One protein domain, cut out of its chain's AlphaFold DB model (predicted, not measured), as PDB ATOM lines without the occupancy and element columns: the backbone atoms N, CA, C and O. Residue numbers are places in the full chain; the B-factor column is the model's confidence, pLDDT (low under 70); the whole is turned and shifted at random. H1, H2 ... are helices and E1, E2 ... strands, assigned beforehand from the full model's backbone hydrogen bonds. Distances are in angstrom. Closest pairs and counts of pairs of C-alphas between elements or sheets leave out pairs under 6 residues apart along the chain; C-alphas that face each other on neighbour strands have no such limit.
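This is residues 139 to 170, 198 to 230 and 251 to 278 of the 282 residues of the protein "Galacturonokinase" of Cucumis melo var. makuwa (UniProt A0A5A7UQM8). A small antiparallel sheet of E1, E2 and E5 is covered on one face by the long helix H1, and the hairpin E3 and E4 runs on beside E5 on the side away from E2. H2 lies by E4, at the far end of the row from H1, and residues 166 to 170 of E1 run on past E2. The printed part has 93 residues, with two named helices and five named strands in the order H1, E1, E2, E3, E4, H2, E5; the class is mixed, helices and strands. The three-stranded sheet has the order E1, E2, E5 and the two-stranded one E3, E4, both antiparallel. The whole is compact, with a radius of gyration of the C-alphas of 13.8 A and spans of 39 by 27 by 23 A.

In the larger sheet, E1 is residues 164 to 170, 19.9 A long, E2 residues 198 to 200 and E5 residues 275 to 278. E5 ends at C-alpha 278 (-2.003, -49.941, 44.979). H1, residues 142 to 156, is 21.0 A long and begins at C-alpha 142 (11.354, -60.515, 47.953). E3 is residues 206 to 209 and E4 residues 218 to 221. H2, residues 254 to 264, is 15.0 A long and begins at C-alpha 254 (-13.943, -47.359, 42.784).

E2 is the inner strand between the edge strands E1 and E5. E1 and E2 are antiparallel at 152 degrees, with N 164 and O 199 2.8 A apart, within hydrogen-bond range. E2 and E5 are antiparallel at 173 degrees, with N 200 and O 275 2.9 A apart, also within that range. H1 is on this sheet, two layers with the helix on one face, at a height over the sheet of 9.0 A; it lies over E1, E2 and E5 and runs slantwise to the strands, at 48 degrees to E1 on the local plane. The closest C-alphas of H1 and E2 are those of Ile 148 and Gly 198, 6.0 A apart. The closest C-alphas of E3 and E5 are those of Leu 209 and Thr 277, 4.7 A apart. E3 and E4 form a hairpin, antiparallel at 162 degrees, with N 218 and O 209 2.8 A apart, within hydrogen-bond range. H2 is not on the sheet of E1, E2 and E5; its closest C-alpha to E4 is that of Arg 257, 7.8 A from that of Phe 220. H1 and H2 are apart. In H1 and H2 every O i to N i+4 pair is within hydrogen-bond range.

The two C-alphas farthest apart are those of Glu 142 and Leu 230, at 41.1 A. Residues 171 to 197 are not printed, with 17.0 A between C-alphas 170 and 198, nor are residues 231 to 250, with 13.8 A between C-alphas 230 and 251. Of the links that are printed whole, E2 to E3 is tight, the others are short and none is long. The mean pLDDT of the printed part is 82.5; residues 225 to 230 and 267 to 278 are under 70, and E5 has a mean of 42.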
ATOM      1  N   TRP A 139       4.888 -66.648  48.067       90.62
ATOM      2  CA  TRP A 139       4.310 -65.389  47.611       90.62
ATOM      3  C   TRP A 139       3.905 -64.523  48.817       90.62
ATOM      4  O   TRP A 139       3.284 -65.062  49.742       90.62
ATOM      5  N   PRO A 140       4.169 -63.204  48.805       93.44
ATOM      6  CA  PRO A 140       4.946 -62.480  47.793       93.44
ATOM      7  C   PRO A 140       6.444 -62.796  47.854       93.44
ATOM      8  O   PRO A 140       6.965 -63.109  48.926       93.44
ATOM      9  N   SER A 141       7.123 -62.697  46.711       93.06
ATOM     10  CA  SER A 141       8.581 -62.823  46.639       93.06
ATOM     11  C   SER A 141       9.283 -61.550  47.131       93.06
ATOM     12  O   SER A 141       8.694 -60.466  47.186       93.06
ATOM     13  N   GLU A 142      10.563 -61.662  47.489       93.44
ATOM     14  CA  GLU A 142      11.354 -60.515  47.953       93.44
ATOM     15  C   GLU A 142      11.577 -59.495  46.818       93.44
ATOM     16  O   GLU A 142      11.616 -58.286  47.049       93.44
ATOM     17  N   GLU A 143      11.634 -59.959  45.569       93.31
ATOM     18  CA  GLU A 143      11.687 -59.123  44.367       93.31
ATOM     19  C   GLU A 143      10.384 -58.332  44.174       93.31
ATOM     20  O   GLU A 143      10.439 -57.131  43.905       93.31
ATOM     21  N   GLU A 144       9.213 -58.957  44.374       92.56
ATOM     22  CA  GLU A 144       7.917 -58.260  44.336       92.56
ATOM     23  C   GLU A 144       7.844 -57.172  45.419       92.56
ATOM     24  O   GLU A 144       7.464 -56.031  45.139       92.56
ATOM     25  N   LEU A 145       8.252 -57.492  46.652       94.00
ATOM     26  CA  LEU A 145       8.252 -56.540  47.766       94.00
ATOM     27  C   LEU A 145       9.203 -55.358  47.522       94.00
ATOM     28  O   LEU A 145       8.833 -54.208  47.777       94.00
ATOM     29  N   ASN A 146      10.407 -55.605  46.999       95.25
ATOM     30  CA  ASN A 146      11.383 -54.548  46.726       95.25
ATOM     31  C   ASN A 146      11.055 -53.726  45.473       95.25
ATOM     32  O   ASN A 146      11.307 -52.515  45.459       95.25
ATOM     33  N   GLY A 147      10.422 -54.327  44.461       94.38
ATOM     34  CA  GLY A 147       9.846 -53.604  43.328       94.38
ATOM     35  C   GLY A 147       8.802 -52.588  43.794       94.38
ATOM     36  O   GLY A 147       8.894 -51.405  43.465       94.38
ATOM     37  N   ILE A 148       7.881 -53.013  44.664       94.50
ATOM     38  CA  ILE A 148       6.862 -52.137  45.258       94.50
ATOM     39  C   ILE A 148       7.498 -51.018  46.075       94.50
ATOM     40  O   ILE A 148       7.198 -49.852  45.826       94.50
ATOM     41  N   LYS A 149       8.397 -51.340  47.016       95.81
ATOM     42  CA  LYS A 149       9.083 -50.324  47.834       95.81
ATOM     43  C   LYS A 149       9.773 -49.265  46.982       95.81
ATOM     44  O   LYS A 149       9.711 -48.091  47.324       95.81
ATOM     45  N   THR A 150      10.385 -49.666  45.869       95.75
ATOM     46  CA  THR A 150      11.018 -48.739  44.922       95.75
ATOM     47  C   THR A 150       9.984 -47.808  44.288       95.75
ATOM     48  O   THR A 150      10.092 -46.598  44.450       95.75
ATOM     49  N   ILE A 151       8.916 -48.351  43.696       94.19
ATOM     50  CA  ILE A 151       7.861 -47.556  43.043       94.19
ATOM     51  C   ILE A 151       7.199 -46.564  44.015       94.19
ATOM     52  O   ILE A 151       6.967 -45.412  43.652       94.19
ATOM     53  N   VAL A 152       6.899 -46.979  45.252       94.19
ATOM     54  CA  VAL A 152       6.263 -46.089  46.244       94.19
ATOM     55  C   VAL A 152       7.234 -45.022  46.756       94.19
ATOM     56  O   VAL A 152       6.832 -43.873  46.935       94.19
ATOM     57  N   SER A 153       8.506 -45.377  46.966       94.88
ATOM     58  CA  SER A 153       9.575 -44.441  47.344       94.88
ATOM     59  C   SER A 153       9.741 -43.347  46.282       94.88
ATOM     60  O   SER A 153       9.685 -42.162  46.617       94.88
ATOM     61  N   ASP A 154       9.800 -43.732  45.003       93.75
ATOM     62  CA  ASP A 154       9.910 -42.810  43.867       93.75
ATOM     63  C   ASP A 154       8.671 -41.905  43.724       93.75
ATOM     64  O   ASP A 154       8.798 -40.706  43.465       93.75
ATOM     65  N   MET A 155       7.461 -42.451  43.916       90.50
ATOM     66  CA  MET A 155       6.208 -41.685  43.834       90.50
ATOM     67  C   MET A 155       6.062 -40.654  44.961       90.50
ATOM     68  O   MET A 155       5.757 -39.493  44.686       90.50
ATOM     69  N   SER A 156       6.301 -41.067  46.207       89.62
ATOM     70  CA  SER A 156       6.114 -40.230  47.405       89.62
ATOM     71  C   SER A 156       7.305 -39.314  47.713       89.62
ATOM     72  O   SER A 156       7.198 -38.409  48.545       89.62
ATOM     73  N   LYS A 157       8.454 -39.527  47.050       92.88
ATOM     74  CA  LYS A 157       9.745 -38.873  47.340       92.88
ATOM     75  C   LYS A 157      10.209 -39.120  48.784       92.88
ATOM     76  O   LYS A 157      10.746 -38.229  49.443       92.88
ATOM     77  N   ARG A 158       9.967 -40.334  49.286       91.94
ATOM     78  CA  ARG A 158      10.324 -40.810  50.638       91.94
ATOM     79  C   ARG A 158      11.270 -41.997  50.552       91.94
ATOM     80  O   ARG A 158      11.471 -42.540  49.468       91.94
ATOM     81  N   SER A 159      11.883 -42.390  51.665       94.88
ATOM     82  CA  SER A 159      12.836 -43.503  51.652       94.88
ATOM     83  C   SER A 159      12.113 -44.856  51.525       94.88
ATOM     84  O   SER A 159      10.905 -44.951  51.752       94.88
ATOM     85  N   LYS A 160      12.827 -45.928  51.153       94.00
ATOM     86  CA  LYS A 160      12.219 -47.270  51.016       94.00
ATOM     87  C   LYS A 160      11.831 -47.875  52.369       94.00
ATOM     88  O   LYS A 160      10.996 -48.775  52.422       94.00
ATOM     89  N   GLU A 161      12.418 -47.366  53.445       94.94
ATOM     90  CA  GLU A 161      12.191 -47.751  54.838       94.94
ATOM     91  C   GLU A 161      10.878 -47.163  55.384       94.94
ATOM     92  O   GLU A 161      10.227 -47.795  56.217       94.94
ATOM     93  N   ASP A 162      10.439 -46.007  54.867       92.75
ATOM     94  CA  ASP A 162       9.125 -45.417  55.169       92.75
ATOM     95  C   ASP A 162       7.962 -46.220  54.545       92.75
ATOM     96  O   ASP A 162       6.814 -46.131  55.008       92.75
ATOM     97  N   VAL A 163       8.239 -47.002  53.490       94.69
ATOM     98  CA  VAL A 163       7.225 -47.744  52.727       94.69
ATOM     99  C   VAL A 163       6.735 -48.971  53.491       94.69
ATOM    100  O   VAL A 163       7.464 -49.922  53.776       94.69
ATOM    101  N   ARG A 164       5.428 -48.995  53.733       95.44
ATOM    102  CA  ARG A 164       4.695 -50.104  54.346       95.44
ATOM    103  C   ARG A 164       4.015 -50.919  53.254       95.44
ATOM    104  O   ARG A 164       3.532 -50.350  52.281       95.44
ATOM    105  N   VAL A 165       3.928 -52.238  53.422       95.06
ATOM    106  CA  VAL A 165       3.252 -53.128  52.463       95.06
ATOM    107  C   VAL A 165       2.139 -53.913  53.156       95.06
ATOM    108  O   VAL A 165       2.336 -54.463  54.238       95.06
ATOM    109  N   VAL A 166       0.961 -53.968  52.533       95.81
ATOM    110  CA  VAL A 166      -0.183 -54.800  52.934       95.81
ATOM    111  C   VAL A 166      -0.440 -55.854  51.864       95.81
ATOM    112  O   VAL A 166      -0.596 -55.542  50.686       95.81
ATOM    113  N   VAL A 167      -0.518 -57.110  52.301       95.31
ATOM    114  CA  VAL A 167      -0.703 -58.289  51.449       95.31
ATOM    115  C   VAL A 167      -2.145 -58.783  51.567       95.31
ATOM    116  O   VAL A 167      -2.621 -59.048  52.672       95.31
ATOM    117  N   SER A 168      -2.839 -58.931  50.437       95.88
ATOM    118  CA  SER A 168      -4.208 -59.458  50.370       95.88
ATOM    119  C   SER A 168      -4.278 -60.632  49.384       95.88
ATOM    120  O   SER A 168      -4.417 -60.391  48.181       95.88
ATOM    121  N   PRO A 169      -4.191 -61.894  49.844       95.81
ATOM    122  CA  PRO A 169      -4.221 -63.058  48.961       95.81
ATOM    123  C   PRO A 169      -5.581 -63.222  48.269       95.81
ATOM    124  O   PRO A 169      -6.633 -62.898  48.829       95.81
ATOM    125  N   TYR A 170      -5.572 -63.785  47.062       95.19
ATOM    126  CA  TYR A 170      -6.781 -64.305  46.429       95.19
ATOM    127  C   TYR A 170      -7.283 -65.542  47.175       95.19
ATOM    128  O   TYR A 170      -6.564 -66.182  47.944       95.19
ATOM    129  N   GLY A 198       1.556 -51.173  48.503       96.00
ATOM    130  CA  GLY A 198       2.639 -50.366  49.078       96.00
ATOM    131  C   GLY A 198       2.155 -48.957  49.428       96.00
ATOM    132  O   GLY A 198       1.376 -48.374  48.685       96.00
ATOM    133  N   PHE A 199       2.561 -48.374  50.552       94.56
ATOM    134  CA  PHE A 199       2.058 -47.059  50.966       94.56
ATOM    135  C   PHE A 199       2.975 -46.344  51.962       94.56
ATOM    136  O   PHE A 199       3.699 -46.991  52.718       94.56
ATOM    137  N   VAL A 200       2.900 -45.014  52.002       93.62
ATOM    138  CA  VAL A 200       3.633 -44.154  52.943       93.62
ATOM    139  C   VAL A 200       2.642 -43.182  53.585       93.62
ATOM    140  O   VAL A 200       1.889 -42.529  52.879       93.62
ATOM    141  N   PRO A 201       2.546 -43.058  54.917       86.69
ATOM    142  CA  PRO A 201       1.609 -42.115  55.524       86.69
ATOM    143  C   PRO A 201       1.916 -40.645  55.183       86.69
ATOM    144  O   PRO A 201       2.942 -40.123  55.605       86.69
ATOM    145  N   SER A 202       0.985 -39.972  54.494       79.88
ATOM    146  CA  SER A 202       0.926 -38.507  54.416       79.88
ATOM    147  C   SER A 202       0.169 -37.931  55.625       79.88
ATOM    148  O   SER A 202      -0.524 -38.654  56.346       79.88
ATOM    149  N   GLY A 203       0.338 -36.628  55.855       77.81
ATOM    150  CA  GLY A 203      -0.502 -35.830  56.753       77.81
ATOM    151  C   GLY A 203      -1.701 -35.180  56.049       77.81
ATOM    152  O   GLY A 203      -2.570 -34.634  56.724       77.81
ATOM    153  N   ASP A 204      -1.756 -35.239  54.716       81.94
ATOM    154  CA  ASP A 204      -2.804 -34.622  53.904       81.94
ATOM    155  C   ASP A 204      -4.038 -35.521  53.733       81.94
ATOM    156  O   ASP A 204      -3.991 -36.741  53.861       81.94
ATOM    157  N   VAL A 205      -5.162 -34.916  53.340       83.44
ATOM    158  CA  VAL A 205      -6.399 -35.644  52.991       83.44
ATOM    159  C   VAL A 205      -6.434 -36.145  51.540       83.44
ATOM    160  O   VAL A 205      -7.473 -36.627  51.086       83.44
ATOM    161  N   GLN A 206      -5.344 -36.002  50.782       87.94
ATOM    162  CA  GLN A 206      -5.256 -36.430  49.382       87.94
ATOM    163  C   GLN A 206      -4.704 -37.853  49.273       87.94
ATOM    164  O   GLN A 206      -3.710 -38.193  49.907       87.94
ATOM    165  N   VAL A 207      -5.328 -38.673  48.428       89.00
ATOM    166  CA  VAL A 207      -4.866 -40.024  48.094       89.00
ATOM    167  C   VAL A 207      -4.597 -40.101  46.594       89.00
ATOM    168  O   VAL A 207      -5.488 -39.837  45.783       89.00
ATOM    169  N   VAL A 208      -3.367 -40.491  46.256       91.25
ATOM    170  CA  VAL A 208      -2.844 -40.681  44.895       91.25
ATOM    171  C   VAL A 208      -2.501 -42.158  44.729       91.25
ATOM    172  O   VAL A 208      -1.510 -42.616  45.287       91.25
ATOM    173  N   LEU A 209      -3.312 -42.912  43.985       92.38
ATOM    174  CA  LEU A 209      -3.063 -44.331  43.711       92.38
ATOM    175  C   LEU A 209      -2.533 -44.522  42.290       92.38
ATOM    176  O   LEU A 209      -3.160 -44.067  41.335       92.38
ATOM    177  N   ARG A 210      -1.490 -45.337  42.135       91.88
ATOM    178  CA  ARG A 210      -1.077 -45.916  40.849       91.88
ATOM    179  C   ARG A 210      -1.213 -47.432  40.886       91.88
ATOM    180  O   ARG A 210      -0.931 -48.036  41.919       91.88
ATOM    181  N   SER A 211      -1.627 -48.028  39.770       90.44
ATOM    182  CA  SER A 211      -1.653 -49.480  39.570       90.44
ATOM    183  C   SER A 211      -0.561 -49.916  38.595       90.44
ATOM    184  O   SER A 211      -0.224 -49.186  37.669       90.44
ATOM    185  N   ALA A 212      -0.032 -51.127  38.783       88.44
ATOM    186  CA  ALA A 212       0.851 -51.769  37.808       88.44
ATOM    187  C   ALA A 212       0.085 -52.310  36.588       88.44
ATOM    188  O   ALA A 212       0.588 -52.280  35.470       88.44
ATOM    189  N   GLN A 213      -1.137 -52.803  36.815       85.75
ATOM    190  CA  GLN A 213      -1.961 -53.472  35.805       85.75
ATOM    191  C   GLN A 213      -2.846 -52.484  35.031       85.75
ATOM    192  O   GLN A 213      -3.080 -52.649  33.835       85.75
ATOM    193  N   PHE A 214      -3.352 -51.446  35.703       87.50
ATOM    194  CA  PHE A 214      -4.254 -50.464  35.104       87.50
ATOM    195  C   PHE A 214      -3.538 -49.140  34.846       87.50
ATOM    196  O   PHE A 214      -2.890 -48.590  35.733       87.50
ATOM    197  N   LYS A 215      -3.694 -48.608  33.630       86.31
ATOM    198  CA  LYS A 215      -3.159 -47.297  33.246       86.31
ATOM    199  C   LYS A 215      -3.884 -46.164  33.986       86.31
ATOM    200  O   LYS A 215      -5.082 -46.259  34.250       86.31
ATOM    201  N   GLY A 216      -3.158 -45.070  34.211       86.50
ATOM    202  CA  GLY A 216      -3.669 -43.842  34.823       86.50
ATOM    203  C   GLY A 216      -3.654 -43.866  36.352       86.50
ATOM    204  O   GLY A 216      -3.855 -44.905  36.981       86.50
ATOM    205  N   ASP A 217      -3.437 -42.691  36.939       88.75
ATOM    206  CA  ASP A 217      -3.450 -42.496  38.387       88.75
ATOM    207  C   ASP A 217      -4.863 -42.148  38.874       88.75
ATOM    208  O   ASP A 217      -5.608 -41.405  38.229       88.75
ATOM    209  N   VAL A 218      -5.240 -42.671  40.039       88.44
ATOM    210  CA  VAL A 218      -6.519 -42.386  40.693       88.44
ATOM    211  C   VAL A 218      -6.276 -41.440  41.857       88.44
ATOM    212  O   VAL A 218      -5.812 -41.850  42.920       88.44
ATOM    213  N   ASN A 219      -6.695 -40.193  41.665       89.12
ATOM    214  CA  ASN A 219      -6.634 -39.142  42.675       89.12
ATOM    215  C   ASN A 219      -8.019 -38.904  43.288       89.12
ATOM    216  O   ASN A 219      -9.028 -38.861  42.571       89.12
ATOM    217  N   PHE A 220      -8.085 -38.778  44.613       87.44
ATOM    218  CA  PHE A 220      -9.296 -38.393  45.342       87.44
ATOM    219  C   PHE A 220      -8.973 -37.859  46.735       87.44
ATOM    220  O   PHE A 220      -7.866 -38.048  47.240       87.44
ATOM    221  N   ARG A 221      -9.951 -37.204  47.364       87.25
ATOM    222  CA  ARG A 221      -9.833 -36.760  48.751       87.25
ATOM    223  C   ARG A 221     -10.565 -37.698  49.701       87.25
ATOM    224  O   ARG A 221     -11.571 -38.307  49.351       87.25
ATOM    225  N   VAL A 222     -10.056 -37.788  50.920       85.25
ATOM    226  CA  VAL A 222     -10.569 -38.653  51.989       85.25
ATOM    227  C   VAL A 222     -11.721 -38.006  52.757       85.25
ATOM    228  O   VAL A 222     -12.530 -38.713  53.349       85.25
ATOM    229  N   ASP A 223     -11.821 -36.679  52.746       82.50
ATOM    230  CA  ASP A 223     -12.937 -35.923  53.328       82.50
ATOM    231  C   ASP A 223     -14.158 -35.831  52.389       82.50
ATOM    232  O   ASP A 223     -15.271 -35.541  52.829       82.50
ATOM    233  N   GLU A 224     -13.983 -36.139  51.103       80.38
ATOM    234  CA  GLU A 224     -15.043 -36.114  50.098       80.38
ATOM    235  C   GLU A 224     -15.988 -37.324  50.242       80.38
ATOM    236  O   GLU A 224     -15.637 -38.468  49.941       80.38
ATOM    237  N   LYS A 225     -17.234 -37.077  50.670       67.94
ATOM    238  CA  LYS A 225     -18.288 -38.105  50.720       67.94
ATOM    239  C   LYS A 225     -18.817 -38.435  49.320       67.94
ATOM    240  O   LYS A 225     -19.840 -37.911  48.876       67.94
ATOM    241  N   LEU A 226     -18.132 -39.342  48.628       61.53
ATOM    242  CA  LEU A 226     -18.531 -39.837  47.309       61.53
ATOM    243  C   LEU A 226     -19.692 -40.842  47.396       61.53
ATOM    244  O   LEU A 226     -19.496 -42.042  47.589       61.53
ATOM    245  N   TYR A 227     -20.919 -40.360  47.186       58.12
ATOM    246  CA  TYR A 227     -22.103 -41.220  47.120       58.12
ATOM    247  C   TYR A 227     -22.072 -42.150  45.886       58.12
ATOM    248  O   TYR A 227     -21.881 -41.663  44.768       58.12
ATOM    249  N   PRO A 228     -22.372 -43.463  46.019       53.28
ATOM    250  CA  PRO A 228     -22.253 -44.446  44.927       53.28
ATOM    251  C   PRO A 228     -23.085 -44.202  43.654       53.28
ATOM    252  O   PRO A 228     -22.913 -44.933  42.679       53.28
ATOM    253  N   ASN A 229     -24.004 -43.229  43.673       49.69
ATOM    254  CA  ASN A 229     -25.006 -42.982  42.634       49.69
ATOM    255  C   ASN A 229     -24.847 -41.635  41.903       49.69
ATOM    256  O   ASN A 229     -25.707 -41.306  41.088       49.69
ATOM    257  N   LEU A 230     -23.774 -40.870  42.135       48.03
ATOM    258  CA  LEU A 230     -23.457 -39.687  41.320       48.03
ATOM    259  C   LEU A 230     -22.835 -40.081  39.966       48.03
ATOM    260  O   LEU A 230     -21.789 -39.586  39.560       48.03
ATOM    261  N   ASN A 251     -12.423 -47.680  35.536       79.31
ATOM    262  CA  ASN A 251     -12.706 -46.989  36.805       79.31
ATOM    263  C   ASN A 251     -12.350 -47.865  38.039       79.31
ATOM    264  O   ASN A 251     -13.167 -48.092  38.939       79.31
ATOM    265  N   TRP A 252     -11.124 -48.401  38.069       89.62
ATOM    266  CA  TRP A 252     -10.592 -49.286  39.114       89.62
ATOM    267  C   TRP A 252     -10.488 -48.578  40.473       89.62
ATOM    268  O   TRP A 252     -10.656 -49.195  41.527       89.62
ATOM    269  N   GLY A 253     -10.344 -47.250  40.459       89.31
ATOM    270  CA  GLY A 253     -10.364 -46.398  41.647       89.31
ATOM    271  C   GLY A 253     -11.614 -46.530  42.527       89.31
ATOM    272  O   GLY A 253     -11.570 -46.177  43.707       89.31
ATOM    273  N   ARG A 254     -12.722 -47.081  42.005       90.44
ATOM    274  CA  ARG A 254     -13.943 -47.359  42.784       90.44
ATOM    275  C   ARG A 254     -13.704 -48.305  43.959       90.44
ATOM    276  O   ARG A 254     -14.375 -48.143  44.974       90.44
ATOM    277  N   TYR A 255     -12.761 -49.248  43.862       91.50
ATOM    278  CA  TYR A 255     -12.452 -50.163  44.968       91.50
ATOM    279  C   TYR A 255     -11.883 -49.414  46.180       91.50
ATOM    280  O   TYR A 255     -12.341 -49.613  47.305       91.50
ATOM    281  N   ALA A 256     -10.942 -48.495  45.951       90.38
ATOM    282  CA  ALA A 256     -10.347 -47.686  47.012       90.38
ATOM    283  C   ALA A 256     -11.325 -46.641  47.568       90.38
ATOM    284  O   ALA A 256     -11.472 -46.529  48.784       90.38
ATOM    285  N   ARG A 257     -12.067 -45.940  46.696       89.00
ATOM    286  CA  ARG A 257     -13.122 -44.994  47.112       89.00
ATOM    287  C   ARG A 257     -14.200 -45.693  47.951       89.00
ATOM    288  O   ARG A 257     -14.610 -45.172  48.980       89.00
ATOM    289  N   GLY A 258     -14.605 -46.906  47.560       88.69
ATOM    290  CA  GLY A 258     -15.540 -47.739  48.321       88.69
ATOM    291  C   GLY A 258     -14.988 -48.210  49.672       88.69
ATOM    292  O   GLY A 258     -15.742 -48.270  50.641       88.69
ATOM    293  N   ALA A 259     -13.683 -48.488  49.766       89.06
ATOM    294  CA  ALA A 259     -13.024 -48.800  51.035       89.06
ATOM    295  C   ALA A 259     -13.004 -47.592  51.987       89.06
ATOM    296  O   ALA A 259     -13.319 -47.748  53.163       89.06
ATOM    297  N   VAL A 260     -12.690 -46.394  51.477       87.75
ATOM    298  CA  VAL A 260     -12.718 -45.146  52.260       87.75
ATOM    299  C   VAL A 260     -14.139 -44.811  52.711       87.75
ATOM    300  O   VAL A 260     -14.343 -44.570  53.897       87.75
ATOM    301  N   TYR A 261     -15.136 -44.916  51.829       86.19
ATOM    302  CA  TYR A 261     -16.546 -44.767  52.204       86.19
ATOM    303  C   TYR A 261     -16.948 -45.739  53.330       86.19
ATOM    304  O   TYR A 261     -17.492 -45.330  54.351       86.19
ATOM    305  N   ALA A 262     -16.594 -47.024  53.212       86.06
ATOM    306  CA  ALA A 262     -16.889 -48.025  54.239       86.06
ATOM    307  C   ALA A 262     -16.144 -47.806  55.575       86.06
ATOM    308  O   ALA A 262     -16.567 -48.353  56.596       86.06
ATOM    309  N   LEU A 263     -15.045 -47.044  55.579       85.62
ATOM    310  CA  LEU A 263     -14.340 -46.604  56.787       85.62
ATOM    311  C   LEU A 263     -15.027 -45.387  57.428       85.62
ATOM    312  O   LEU A 263     -15.229 -45.383  58.641       85.62
ATOM    313  N   GLN A 264     -15.423 -44.394  56.623       81.75
ATOM    314  CA  GLN A 264     -16.135 -43.191  57.075       81.75
ATOM    315  C   GLN A 264     -17.480 -43.531  57.736       81.75
ATOM    316  O   GLN A 264     -17.777 -43.038  58.821       81.75
ATOM    317  N   GLU A 265     -18.276 -44.407  57.117       79.94
ATOM    318  CA  GLU A 265     -19.597 -44.823  57.625       79.94
ATOM    319  C   GLU A 265     -19.519 -45.671  58.909       79.94
ATOM    320  O   GLU A 265     -20.539 -45.952  59.532       79.94
ATOM    321  N   LYS A 266     -18.314 -46.098  59.309       72.88
ATOM    322  CA  LYS A 266     -18.045 -46.821  60.561       72.88
ATOM    323  C   LYS A 266     -17.482 -45.928  61.670       72.88
ATOM    324  O   LYS A 266     -16.944 -46.448  62.642       72.88
ATOM    325  N   GLU A 267     -17.568 -44.608  61.504       63.50
ATOM    326  CA  GLU A 267     -17.077 -43.601  62.456       63.50
ATOM    327  C   GLU A 267     -15.576 -43.719  62.786       63.50
ATOM    328  O   GLU A 267     -15.096 -43.193  63.789       63.50
ATOM    329  N   HIS A 268     -14.782 -44.348  61.911       61.84
ATOM    330  CA  HIS A 268     -13.331 -44.252  62.016       61.84
ATOM    331  C   HIS A 268     -12.903 -42.827  61.650       61.84
ATOM    332  O   HIS A 268     -13.085 -42.391  60.512       61.84
ATOM    333  N   CYS A 269     -12.303 -42.103  62.599       54.84
ATOM    334  CA  CYS A 269     -11.749 -40.772  62.361       54.84
ATOM    335  C   CYS A 269     -10.597 -40.834  61.346       54.84
ATOM    336  O   CYS A 269      -9.435 -41.018  61.704       54.84
ATOM    337  N   LEU A 270     -10.916 -40.632  60.069       55.88
ATOM    338  CA  LEU A 270      -9.959 -40.488  58.970       55.88
ATOM    339  C   LEU A 270      -9.302 -39.089  58.952       55.88
ATOM    340  O   LEU A 270      -9.077 -38.513  57.892       55.88
ATOM    341  N   SER A 271      -9.004 -38.529  60.129       43.19
ATOM    342  CA  SER A 271      -8.384 -37.205  60.301       43.19
ATOM    343  C   SER A 271      -6.888 -37.174  59.963       43.19
ATOM    344  O   SER A 271      -6.296 -36.103  59.909       43.19
ATOM    345  N   GLN A 272      -6.282 -38.342  59.734       43.34
ATOM    346  CA  GLN A 272      -4.920 -38.525  59.234       43.34
ATOM    347  C   GLN A 272      -4.935 -39.730  58.289       43.34
ATOM    348  O   GLN A 272      -5.073 -40.867  58.753       43.34
ATOM    349  N   VAL A 273      -4.831 -39.515  56.975       45.12
ATOM    350  CA  VAL A 273      -4.853 -40.615  56.001       45.12
ATOM    351  C   VAL A 273      -3.655 -40.583  55.068       45.12
ATOM    352  O   VAL A 273      -3.008 -39.576  54.826       45.12
ATOM    353  N   ARG A 274      -3.280 -41.797  54.685       47.81
ATOM    354  CA  ARG A 274      -1.942 -42.196  54.293       47.81
ATOM    355  C   ARG A 274      -1.846 -42.148  52.763       47.81
ATOM    356  O   ARG A 274      -2.833 -42.423  52.089       47.81
ATOM    357  N   GLU A 275      -0.692 -41.803  52.207       39.78
ATOM    358  CA  GLU A 275      -0.460 -41.849  50.760       39.78
ATOM    359  C   GLU A 275      -0.385 -43.327  50.345       39.78
ATOM    360  O   GLU A 275       0.417 -44.082  50.890       39.78
ATOM    361  N   PHE A 276      -1.243 -43.784  49.434       45.09
ATOM    362  CA  PHE A 276      -1.419 -45.211  49.135       45.09
ATOM    363  C   PHE A 276      -1.080 -45.523  47.672       45.09
ATOM    364  O   PHE A 276      -1.698 -44.971  46.779       45.09
ATOM    365  N   THR A 277      -0.188 -46.476  47.396       43.78
ATOM    366  CA  THR A 277       0.146 -46.926  46.029       43.78
ATOM    367  C   THR A 277      -0.255 -48.394  45.825       43.78
ATOM    368  O   THR A 277       0.437 -49.335  46.219       43.78
ATOM    369  N   LEU A 278      -1.421 -48.611  45.209       40.38
ATOM    370  CA  LEU A 278      -2.003 -49.941  44.979       40.38
ATOM    371  C   LEU A 278      -1.277 -50.732  43.874       40.38
ATOM    372  O   LEU A 278      -1.751 -50.822  42.741       40.38
TER     373      LEU A 278